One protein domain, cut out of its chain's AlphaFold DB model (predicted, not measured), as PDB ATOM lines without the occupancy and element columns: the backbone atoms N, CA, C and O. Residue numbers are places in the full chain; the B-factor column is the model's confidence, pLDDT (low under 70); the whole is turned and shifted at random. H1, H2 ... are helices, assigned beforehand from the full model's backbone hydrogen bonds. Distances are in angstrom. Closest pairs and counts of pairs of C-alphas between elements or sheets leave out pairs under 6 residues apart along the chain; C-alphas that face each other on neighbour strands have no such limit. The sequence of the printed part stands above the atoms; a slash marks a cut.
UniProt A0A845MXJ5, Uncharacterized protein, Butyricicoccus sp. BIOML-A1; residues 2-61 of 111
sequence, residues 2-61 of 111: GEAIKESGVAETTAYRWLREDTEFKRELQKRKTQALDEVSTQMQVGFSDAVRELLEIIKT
ATOM      1  N   GLY A   2     345.763 314.470 404.332       70.19
ATOM      2  CA  GLY A   2     345.337 313.389 405.238       70.19
ATOM      3  C   GLY A   2     344.865 312.119 404.511       70.19
ATOM      4  O   GLY A   2     345.202 311.022 404.930       70.19
ATOM      5  N   GLU A   3     344.189 312.256 403.365       74.75
ATOM      6  CA  GLU A   3     343.790 311.108 402.527       74.75
ATOM      7  C   GLU A   3     344.990 310.355 401.931       74.75
ATOM      8  O   GLU A   3     345.078 309.142 402.082       74.75
ATOM      9  N   ALA A   4     345.976 311.066 401.370       75.56
ATOM     10  CA  ALA A   4     347.190 310.456 400.818       75.56
ATOM     11  C   ALA A   4     348.043 309.746 401.890       75.56
ATOM     12  O   ALA A   4     348.622 308.695 401.636       75.56
ATOM     13  N   ILE A   5     348.104 310.299 403.109       78.81
ATOM     14  CA  ILE A   5     348.779 309.668 404.255       78.81
ATOM     15  C   ILE A   5     348.044 308.383 404.654       78.81
ATOM     16  O   ILE A   5     348.678 307.344 404.836       78.81
ATOM     17  N   LYS A   6     346.709 308.431 404.706       78.06
ATOM     18  CA  LYS A   6     345.853 307.286 405.027       78.06
ATOM     19  C   LYS A   6     345.976 306.151 404.002       78.06
ATOM     20  O   LYS A   6     346.018 304.994 404.404       78.06
ATOM     21  N   GLU A   7     346.081 306.467 402.712       84.56
ATOM     22  CA  GLU A   7     346.318 305.478 401.647       84.56
ATOM     23  C   GLU A   7     347.749 304.935 401.628       84.56
ATOM     24  O   GLU A   7     347.957 303.770 401.302       84.56
ATOM     25  N   SER A   8     348.742 305.741 402.015       80.44
ATOM     26  CA  SER A   8     350.152 305.323 402.015       80.44
ATOM     27  C   SER A   8     350.508 304.287 403.089       80.44
ATOM     28  O   SER A   8     351.602 303.727 403.060       80.44
ATOM     29  N   GLY A   9     349.623 304.063 404.068       82.88
ATOM     30  CA  GLY A   9     349.877 303.189 405.218       82.88
ATOM     31  C   GLY A   9     350.889 303.748 406.230       82.88
ATOM     32  O   GLY A   9     351.249 303.058 407.183       82.88
ATOM     33  N   VAL A  10     351.346 304.990 406.052       85.75
ATOM     34  CA  VAL A  10     352.282 305.659 406.963       85.75
ATOM     35  C   VAL A  10     351.516 306.296 408.119       85.75
ATOM     36  O   VAL A  10     350.511 306.978 407.922       85.75
ATOM     37  N   ALA A  11     352.021 306.118 409.343       88.69
ATOM     38  CA  ALA A  11     351.479 306.804 410.509       88.69
ATOM     39  C   ALA A  11     351.546 308.327 410.318       88.69
ATOM     40  O   ALA A  11     352.592 308.881 409.972       88.69
ATOM     41  N   GLU A  12     350.444 309.015 410.601       84.19
ATOM     42  CA  GLU A  12     350.284 310.446 410.336       84.19
ATOM     43  C   GLU A  12     351.375 311.304 410.997       84.19
ATOM     44  O   GLU A  12     351.957 312.185 410.365       84.19
ATOM     45  N   THR A  13     351.775 310.954 412.220       88.06
ATOM     46  CA  THR A  13     352.894 311.588 412.940       88.06
ATOM     47  C   THR A  13     354.234 311.454 412.212       88.06
ATOM     48  O   THR A  13     355.040 312.383 412.216       88.06
ATOM     49  N   THR A  14     354.472 310.321 411.546       86.88
ATOM     50  CA  THR A  14     355.700 310.063 410.783       86.88
ATOM     51  C   THR A  14     355.710 310.855 409.480       86.88
ATOM     52  O   THR A  14     356.718 311.483 409.163       86.88
ATOM     53  N   ALA A  15     354.575 310.906 408.779       84.38
ATOM     54  CA  ALA A  15     354.428 311.697 407.562       84.38
ATOM     55  C   ALA A  15     354.614 313.200 407.829       84.38
ATOM     56  O   ALA A  15     355.347 313.871 407.101       84.38
ATOM     57  N   TYR A  16     354.022 313.730 408.905       87.31
ATOM     58  CA  TYR A  16     354.213 315.131 409.293       87.31
ATOM     59  C   TYR A  16     355.653 315.445 409.708       87.31
ATOM     60  O   TYR A  16     356.158 316.517 409.374       87.31
ATOM     61  N   ARG A  17     356.342 314.515 410.384       90.38
ATOM     62  CA  ARG A  17     357.764 314.670 410.716       90.38
ATOM     63  C   ARG A  17     358.627 314.745 409.456       90.38
ATOM     64  O   ARG A  17     359.406 315.684 409.328       90.38
ATOM     65  N   TRP A  18     358.452 313.831 408.499       89.56
ATOM     66  CA  TRP A  18     359.191 313.868 407.227       89.56
ATOM     67  C   TRP A  18     358.914 315.152 406.441       89.56
ATOM     68  O   TRP A  18     359.837 315.817 405.984       89.56
ATOM     69  N   LEU A  19     357.655 315.589 406.391       84.06
ATOM     70  CA  LEU A  19     357.282 316.864 405.775       84.06
ATOM     71  C   LEU A  19     357.897 318.087 406.455       84.06
ATOM     72  O   LEU A  19     357.951 319.145 405.834       84.06
ATOM     73  N   ARG A  20     358.335 317.993 407.713       85.88
ATOM     74  CA  ARG A  20     358.912 319.121 408.449       85.88
ATOM     75  C   ARG A  20     360.433 319.090 408.471       85.88
ATOM     76  O   ARG A  20     361.047 320.139 408.284       85.88
ATOM     77  N   GLU A  21     361.021 317.922 408.660       90.56
ATOM     78  CA  GLU A  21     362.430 317.764 409.034       90.56
ATOM     79  C   GLU A  21     363.263 317.068 407.956       90.56
ATOM     80  O   GLU A  21     364.475 317.257 407.921       90.56
ATOM     81  N   ASP A  22     362.639 316.315 407.046       91.19
ATOM     82  CA  ASP A  22     363.355 315.540 406.034       91.19
ATOM     83  C   ASP A  22     363.439 316.304 404.705       91.19
ATOM     84  O   ASP A  22     362.469 316.449 403.955       91.19
ATOM     85  N   THR A  23     364.628 316.839 404.430       88.88
ATOM     86  CA  THR A  23     364.910 317.621 403.221       88.88
ATOM     87  C   THR A  23     364.877 316.772 401.951       88.88
ATOM     88  O   THR A  23     364.379 317.246 400.928       88.88
ATOM     89  N   GLU A  24     365.345 315.522 402.000       90.19
ATOM     90  CA  GLU A  24     365.335 314.619 400.842       90.19
ATOM     91  C   GLU A  24     363.904 314.198 400.500       90.19
ATOM     92  O   GLU A  24     363.489 314.270 399.342       90.19
ATOM     93  N   PHE A  25     363.095 313.879 401.516       88.31
ATOM     94  CA  PHE A  25     361.675 313.586 401.323       88.31
ATOM     95  C   PHE A  25     360.926 314.764 400.689       88.31
ATOM     96  O   PHE A  25     360.171 314.582 399.733       88.31
ATOM     97  N   LYS A  26     361.146 315.992 401.180       87.88
ATOM     98  CA  LYS A  26     360.546 317.202 400.592       87.88
ATOM     99  C   LYS A  26     360.964 317.399 399.141       87.88
ATOM    100  O   LYS A  26     360.120 317.739 398.313       87.88
ATOM    101  N   ARG A  27     362.251 317.203 398.838       88.56
ATOM    102  CA  ARG A  27     362.797 317.359 397.488       88.56
ATOM    103  C   ARG A  27     362.159 316.366 396.522       88.56
ATOM    104  O   ARG A  27     361.682 316.779 395.468       88.56
ATOM    105  N   GLU A  28     362.107 315.088 396.885       90.81
ATOM    106  CA  GLU A  28     361.501 314.050 396.047       90.81
ATOM    107  C   GLU A  28     359.985 314.249 395.906       90.81
ATOM    108  O   GLU A  28     359.446 314.141 394.804       90.81
ATOM    109  N   LEU A  29     359.287 314.637 396.981       89.38
ATOM    110  CA  LEU A  29     357.864 314.977 396.916       89.38
ATOM    111  C   LEU A  29     357.608 316.146 395.960       89.38
ATOM    112  O   LEU A  29     356.675 316.091 395.159       89.38
ATOM    113  N   GLN A  30     358.421 317.199 396.035       87.81
ATOM    114  CA  GLN A  30     358.293 318.349 395.147       87.81
ATOM    115  C   GLN A  30     358.582 317.964 393.697       87.81
ATOM    116  O   GLN A  30     357.807 318.320 392.816       87.81
ATOM    117  N   LYS A  31     359.636 317.179 393.454       90.06
ATOM    118  CA  LYS A  31     359.973 316.664 392.123       90.06
ATOM    119  C   LYS A  31     358.806 315.896 391.504       90.06
ATOM    120  O   LYS A  31     358.430 316.181 390.373       90.06
ATOM    121  N   ARG A  32     358.196 314.965 392.245       90.06
ATOM    122  CA  ARG A  32     357.052 314.190 391.740       90.06
ATOM    123  C   ARG A  32     355.810 315.040 391.512       90.06
ATOM    124  O   ARG A  32     355.079 314.793 390.562       90.06
ATOM    125  N   LYS A  33     355.575 316.053 392.352       86.69
ATOM    126  CA  LYS A  33     354.497 317.024 392.118       86.69
ATOM    127  C   LYS A  33     354.714 317.793 390.823       86.69
ATOM    128  O   LYS A  33     353.773 317.916 390.052       86.69
ATOM    129  N   THR A  34     355.929 318.281 390.586       89.62
ATOM    130  CA  THR A  34     356.271 318.969 389.339       89.62
ATOM    131  C   THR A  34     356.058 318.053 388.138       89.62
ATOM    132  O   THR A  34     355.320 318.425 387.242       89.62
ATOM    133  N   GLN A  35     356.562 316.817 388.179       89.19
ATOM    134  CA  GLN A  35     356.353 315.842 387.100       89.19
ATOM    135  C   GLN A  35     354.867 315.581 386.811       89.19
ATOM    136  O   GLN A  35     354.455 315.587 385.657       89.19
ATOM    137  N   ALA A  36     354.046 315.403 387.849       86.62
ATOM    138  CA  ALA A  36     352.607 315.212 387.672       86.62
ATOM    139  C   ALA A  36     351.926 316.449 387.058       86.62
ATOM    140  O   ALA A  36     351.019 316.313 386.239       86.62
ATOM    141  N   LEU A  37     352.355 317.658 387.434       85.12
ATOM    142  CA  LEU A  37     351.854 318.894 386.829       85.12
ATOM    143  C   LEU A  37     352.277 319.020 385.362       85.12
ATOM    144  O   LEU A  37     351.454 319.421 384.543       85.12
ATOM    145  N   ASP A  38     353.506 318.636 385.024       84.00
ATOM    146  CA  ASP A  38     354.013 318.644 383.649       84.00
ATOM    147  C   ASP A  38     353.226 317.669 382.758       84.00
ATOM    148  O   ASP A  38     352.834 318.010 381.638       84.00
ATOM    149  N   GLU A  39     352.925 316.471 383.266       86.19
ATOM    150  CA  GLU A  39     352.089 315.483 382.574       86.19
ATOM    151  C   GLU A  39     350.668 316.011 382.329       86.19
ATOM    152  O   GLU A  39     350.166 315.943 381.205       86.19
ATOM    153  N   VAL A  40     350.026 316.575 383.357       84.25
ATOM    154  CA  VAL A  40     348.678 317.157 383.237       84.25
ATOM    155  C   VAL A  40     348.674 318.339 382.270       84.25
ATOM    156  O   VAL A  40     347.779 318.442 381.433       84.25
ATOM    157  N   SER A  41     349.686 319.206 382.343       80.31
ATOM    158  CA  SER A  41     349.860 320.331 381.422       80.31
ATOM    159  C   SER A  41     349.964 319.843 379.978       80.31
ATOM    160  O   SER A  41     349.234 320.315 379.107       80.31
ATOM    161  N   THR A  42     350.778 318.814 379.732       83.94
ATOM    162  CA  THR A  42     350.929 318.200 378.407       83.94
ATOM    163  C   THR A  42     349.599 317.651 377.886       83.94
ATOM    164  O   THR A  42     349.213 317.915 376.747       83.94
ATOM    165  N   GLN A  43     348.851 316.923 378.722       85.06
ATOM    166  CA  GLN A  43     347.532 316.399 378.346       85.06
ATOM    167  C   GLN A  43     346.544 317.523 378.019       85.06
ATOM    168  O   GLN A  43     345.797 317.435 377.042       85.06
ATOM    169  N   MET A  44     346.560 318.601 378.801       81.94
ATOM    170  CA  MET A  44     345.708 319.763 378.584       81.94
ATOM    171  C   MET A  44     346.055 320.488 377.278       81.94
ATOM    172  O   MET A  44     345.147 320.860 376.538       81.94
ATOM    173  N   GLN A  45     347.341 320.627 376.942       83.75
ATOM    174  CA  GLN A  45     347.792 321.206 375.671       83.75
ATOM    175  C   GLN A  45     347.335 320.379 374.458       83.75
ATOM    176  O   GLN A  45     346.887 320.941 373.453       83.75
ATOM    177  N   VAL A  46     347.393 319.046 374.556       86.06
ATOM    178  CA  VAL A  46     346.871 318.142 373.517       86.06
ATOM    179  C   VAL A  46     345.360 318.316 373.362       86.06
ATOM    180  O   VAL A  46     344.891 318.599 372.260       86.06
ATOM    181  N   GLY A  47     344.601 318.243 374.460       88.94
ATOM    182  CA  GLY A  47     343.146 318.421 374.421       88.94
ATOM    183  C   GLY A  47     342.727 319.800 373.906       88.94
ATOM    184  O   GLY A  47     341.748 319.925 373.173       88.94
ATOM    185  N   PHE A  48     343.496 320.843 374.222       87.50
ATOM    186  CA  PHE A  48     343.260 322.186 373.698       87.50
ATOM    187  C   PHE A  48     343.468 322.250 372.180       87.50
ATOM    188  O   PHE A  48     342.660 322.842 371.464       87.50
ATOM    189  N   SER A  49     344.510 321.588 371.672       89.38
ATOM    190  CA  SER A  49     344.763 321.478 370.230       89.38
ATOM    191  C   SER A  49     343.629 320.745 369.504       89.38
ATOM    192  O   SER A  49     343.234 321.148 368.408       89.38
ATOM    193  N   ASP A  50     343.069 319.701 370.117       93.38
ATOM    194  CA  ASP A  50     341.905 318.975 369.594       93.38
ATOM    195  C   ASP A  50     340.657 319.860 369.562       93.38
ATOM    196  O   ASP A  50     340.014 319.983 368.520       93.38
ATOM    197  N   ALA A  51     340.372 320.574 370.652       92.31
ATOM    198  CA  ALA A  51     339.238 321.491 370.731       92.31
ATOM    199  C   ALA A  51     339.318 322.611 369.678       92.31
ATOM    200  O   ALA A  51     338.316 322.959 369.050       92.31
ATOM    201  N   VAL A  52     340.513 323.163 369.434       93.62
ATOM    202  CA  VAL A  52     340.719 324.159 368.370       93.62
ATOM    203  C   VAL A  52     340.405 323.563 366.997       93.62
ATOM    204  O   VAL A  52     339.751 324.224 366.185       93.62
ATOM    205  N   ARG A  53     340.819 322.317 366.728       95.12
ATOM    206  CA  ARG A  53     340.497 321.627 365.470       95.12
ATOM    207  C   ARG A  53     338.992 321.452 365.292       95.12
ATOM    208  O   ARG A  53     338.475 321.822 364.240       95.12
ATOM    209  N   GLU A  54     338.291 320.990 366.322       95.56
ATOM    210  CA  GLU A  54     336.834 320.827 366.283       95.56
ATOM    211  C   GLU A  54     336.109 322.158 366.037       95.56
ATOM    212  O   GLU A  54     335.216 322.243 365.191       95.56
ATOM    213  N   LEU A  55     336.523 323.240 366.708       95.62
ATOM    214  CA  LEU A  55     335.950 324.570 366.479       95.62
ATOM    215  C   LEU A  55     336.147 325.029 365.028       95.62
ATOM    216  O   LEU A  55     335.221 325.566 364.416       95.62
ATOM    217  N   LEU A  56     337.322 324.787 364.442       96.12
ATOM    218  CA  LEU A  56     337.589 325.107 363.037       96.12
ATOM    219  C   LEU A  56     336.730 324.275 362.074       96.12
ATOM    220  O   LEU A  56     336.294 324.798 361.046       96.12
ATOM    221  N   GLU A  57     336.459 323.010 362.390       97.06
ATOM    222  CA  GLU A  57     335.547 322.163 361.613       97.06
ATOM    223  C   GLU A  57     334.101 322.669 361.677       97.06
ATOM    224  O   GLU A  57     333.442 322.786 360.637       97.06
ATOM    225  N   ILE A  58     333.625 323.066 362.863       96.38
ATOM    226  CA  ILE A  58     332.302 323.686 363.051       96.38
ATOM    227  C   ILE A  58     332.164 324.932 362.168       96.38
ATOM    228  O   ILE A  58     331.161 325.098 361.469       96.38
ATOM    229  N   ILE A  59     333.187 325.790 362.151       96.06
ATOM    230  CA  ILE A  59     333.201 327.031 361.364       96.06
ATOM    231  C   ILE A  59     333.118 326.739 359.857       96.06
ATOM    232  O   ILE A  59     332.367 327.400 359.131       96.06
ATOM    233  N   LYS A  60     333.850 325.726 359.384       96.06
ATOM    234  CA  LYS A  60     333.919 325.346 357.963       96.06
ATOM    235  C   LYS A  60     332.705 324.549 357.471       96.06
ATOM    236  O   LYS A  60     332.517 324.431 356.267       96.06
ATOM    237  N   THR A  61     331.872 324.017 358.364       95.94
ATOM    238  CA  THR A  61     330.754 323.141 357.982       95.94
ATOM    239  C   THR A  61     329.532 323.933 357.512       95.94
ATOM    240  O   THR A  61     328.914 324.659 358.286       95.94
TER     241      THR A  61
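AT A GLANCE: This is residues 2 to 61 of the 111 residues of an uncharacterized protein of Butyricicoccus sp. BIOML-A1 (UniProt A0A845MXJ5). One long, straight helix, H3, makes the length of the model, and a small head of two short helices, H1 and H2, turns two corners at its beginning; residues 30 to 61 stick out free. The 60 printed residues hold three named helices, H1, H2, H3 in chain order, and no named strand: all helix. The whole is extended, a rod of 60 by 21 by 12 A, with a radius of gyration of the C-alphas of 19.7 A.

HOW THE PARTS SIT: H1, residues 2 to 8, and H2, residues 12 to 21, touch only at the corner, about perpendicular at 81 degrees; their closest C-alphas, of Ile 5 and Glu 12, are 6.3 A apart. H2 and H3, residues 23 to 60, touch only at the corner, about perpendicular at 84 degrees; H3 touches with residues 25 to 26 alone, and the closest C-alphas, of Leu 19 and Lys 26, are 6.1 A apart. H1 and H3 are apart. In H1, H2 and H3 every O i to N i+4 pair is within hydrogen-bond range.

IN THESE COORDINATES: H1 begins at C-alpha 2 (345.337, 313.389, 405.238) and measures 9.9 A; H2 measures 14.2 A. H3 measures 55.4 A and ends at C-alpha 60 (333.919, 325.346, 357.963).

THE WHOLE: The C-alphas farthest apart, of Thr 13 and Thr 61, are 60.4 A apart. The printed part has no cut, both links are tight, and no printed residue is under 70 in pLDDT.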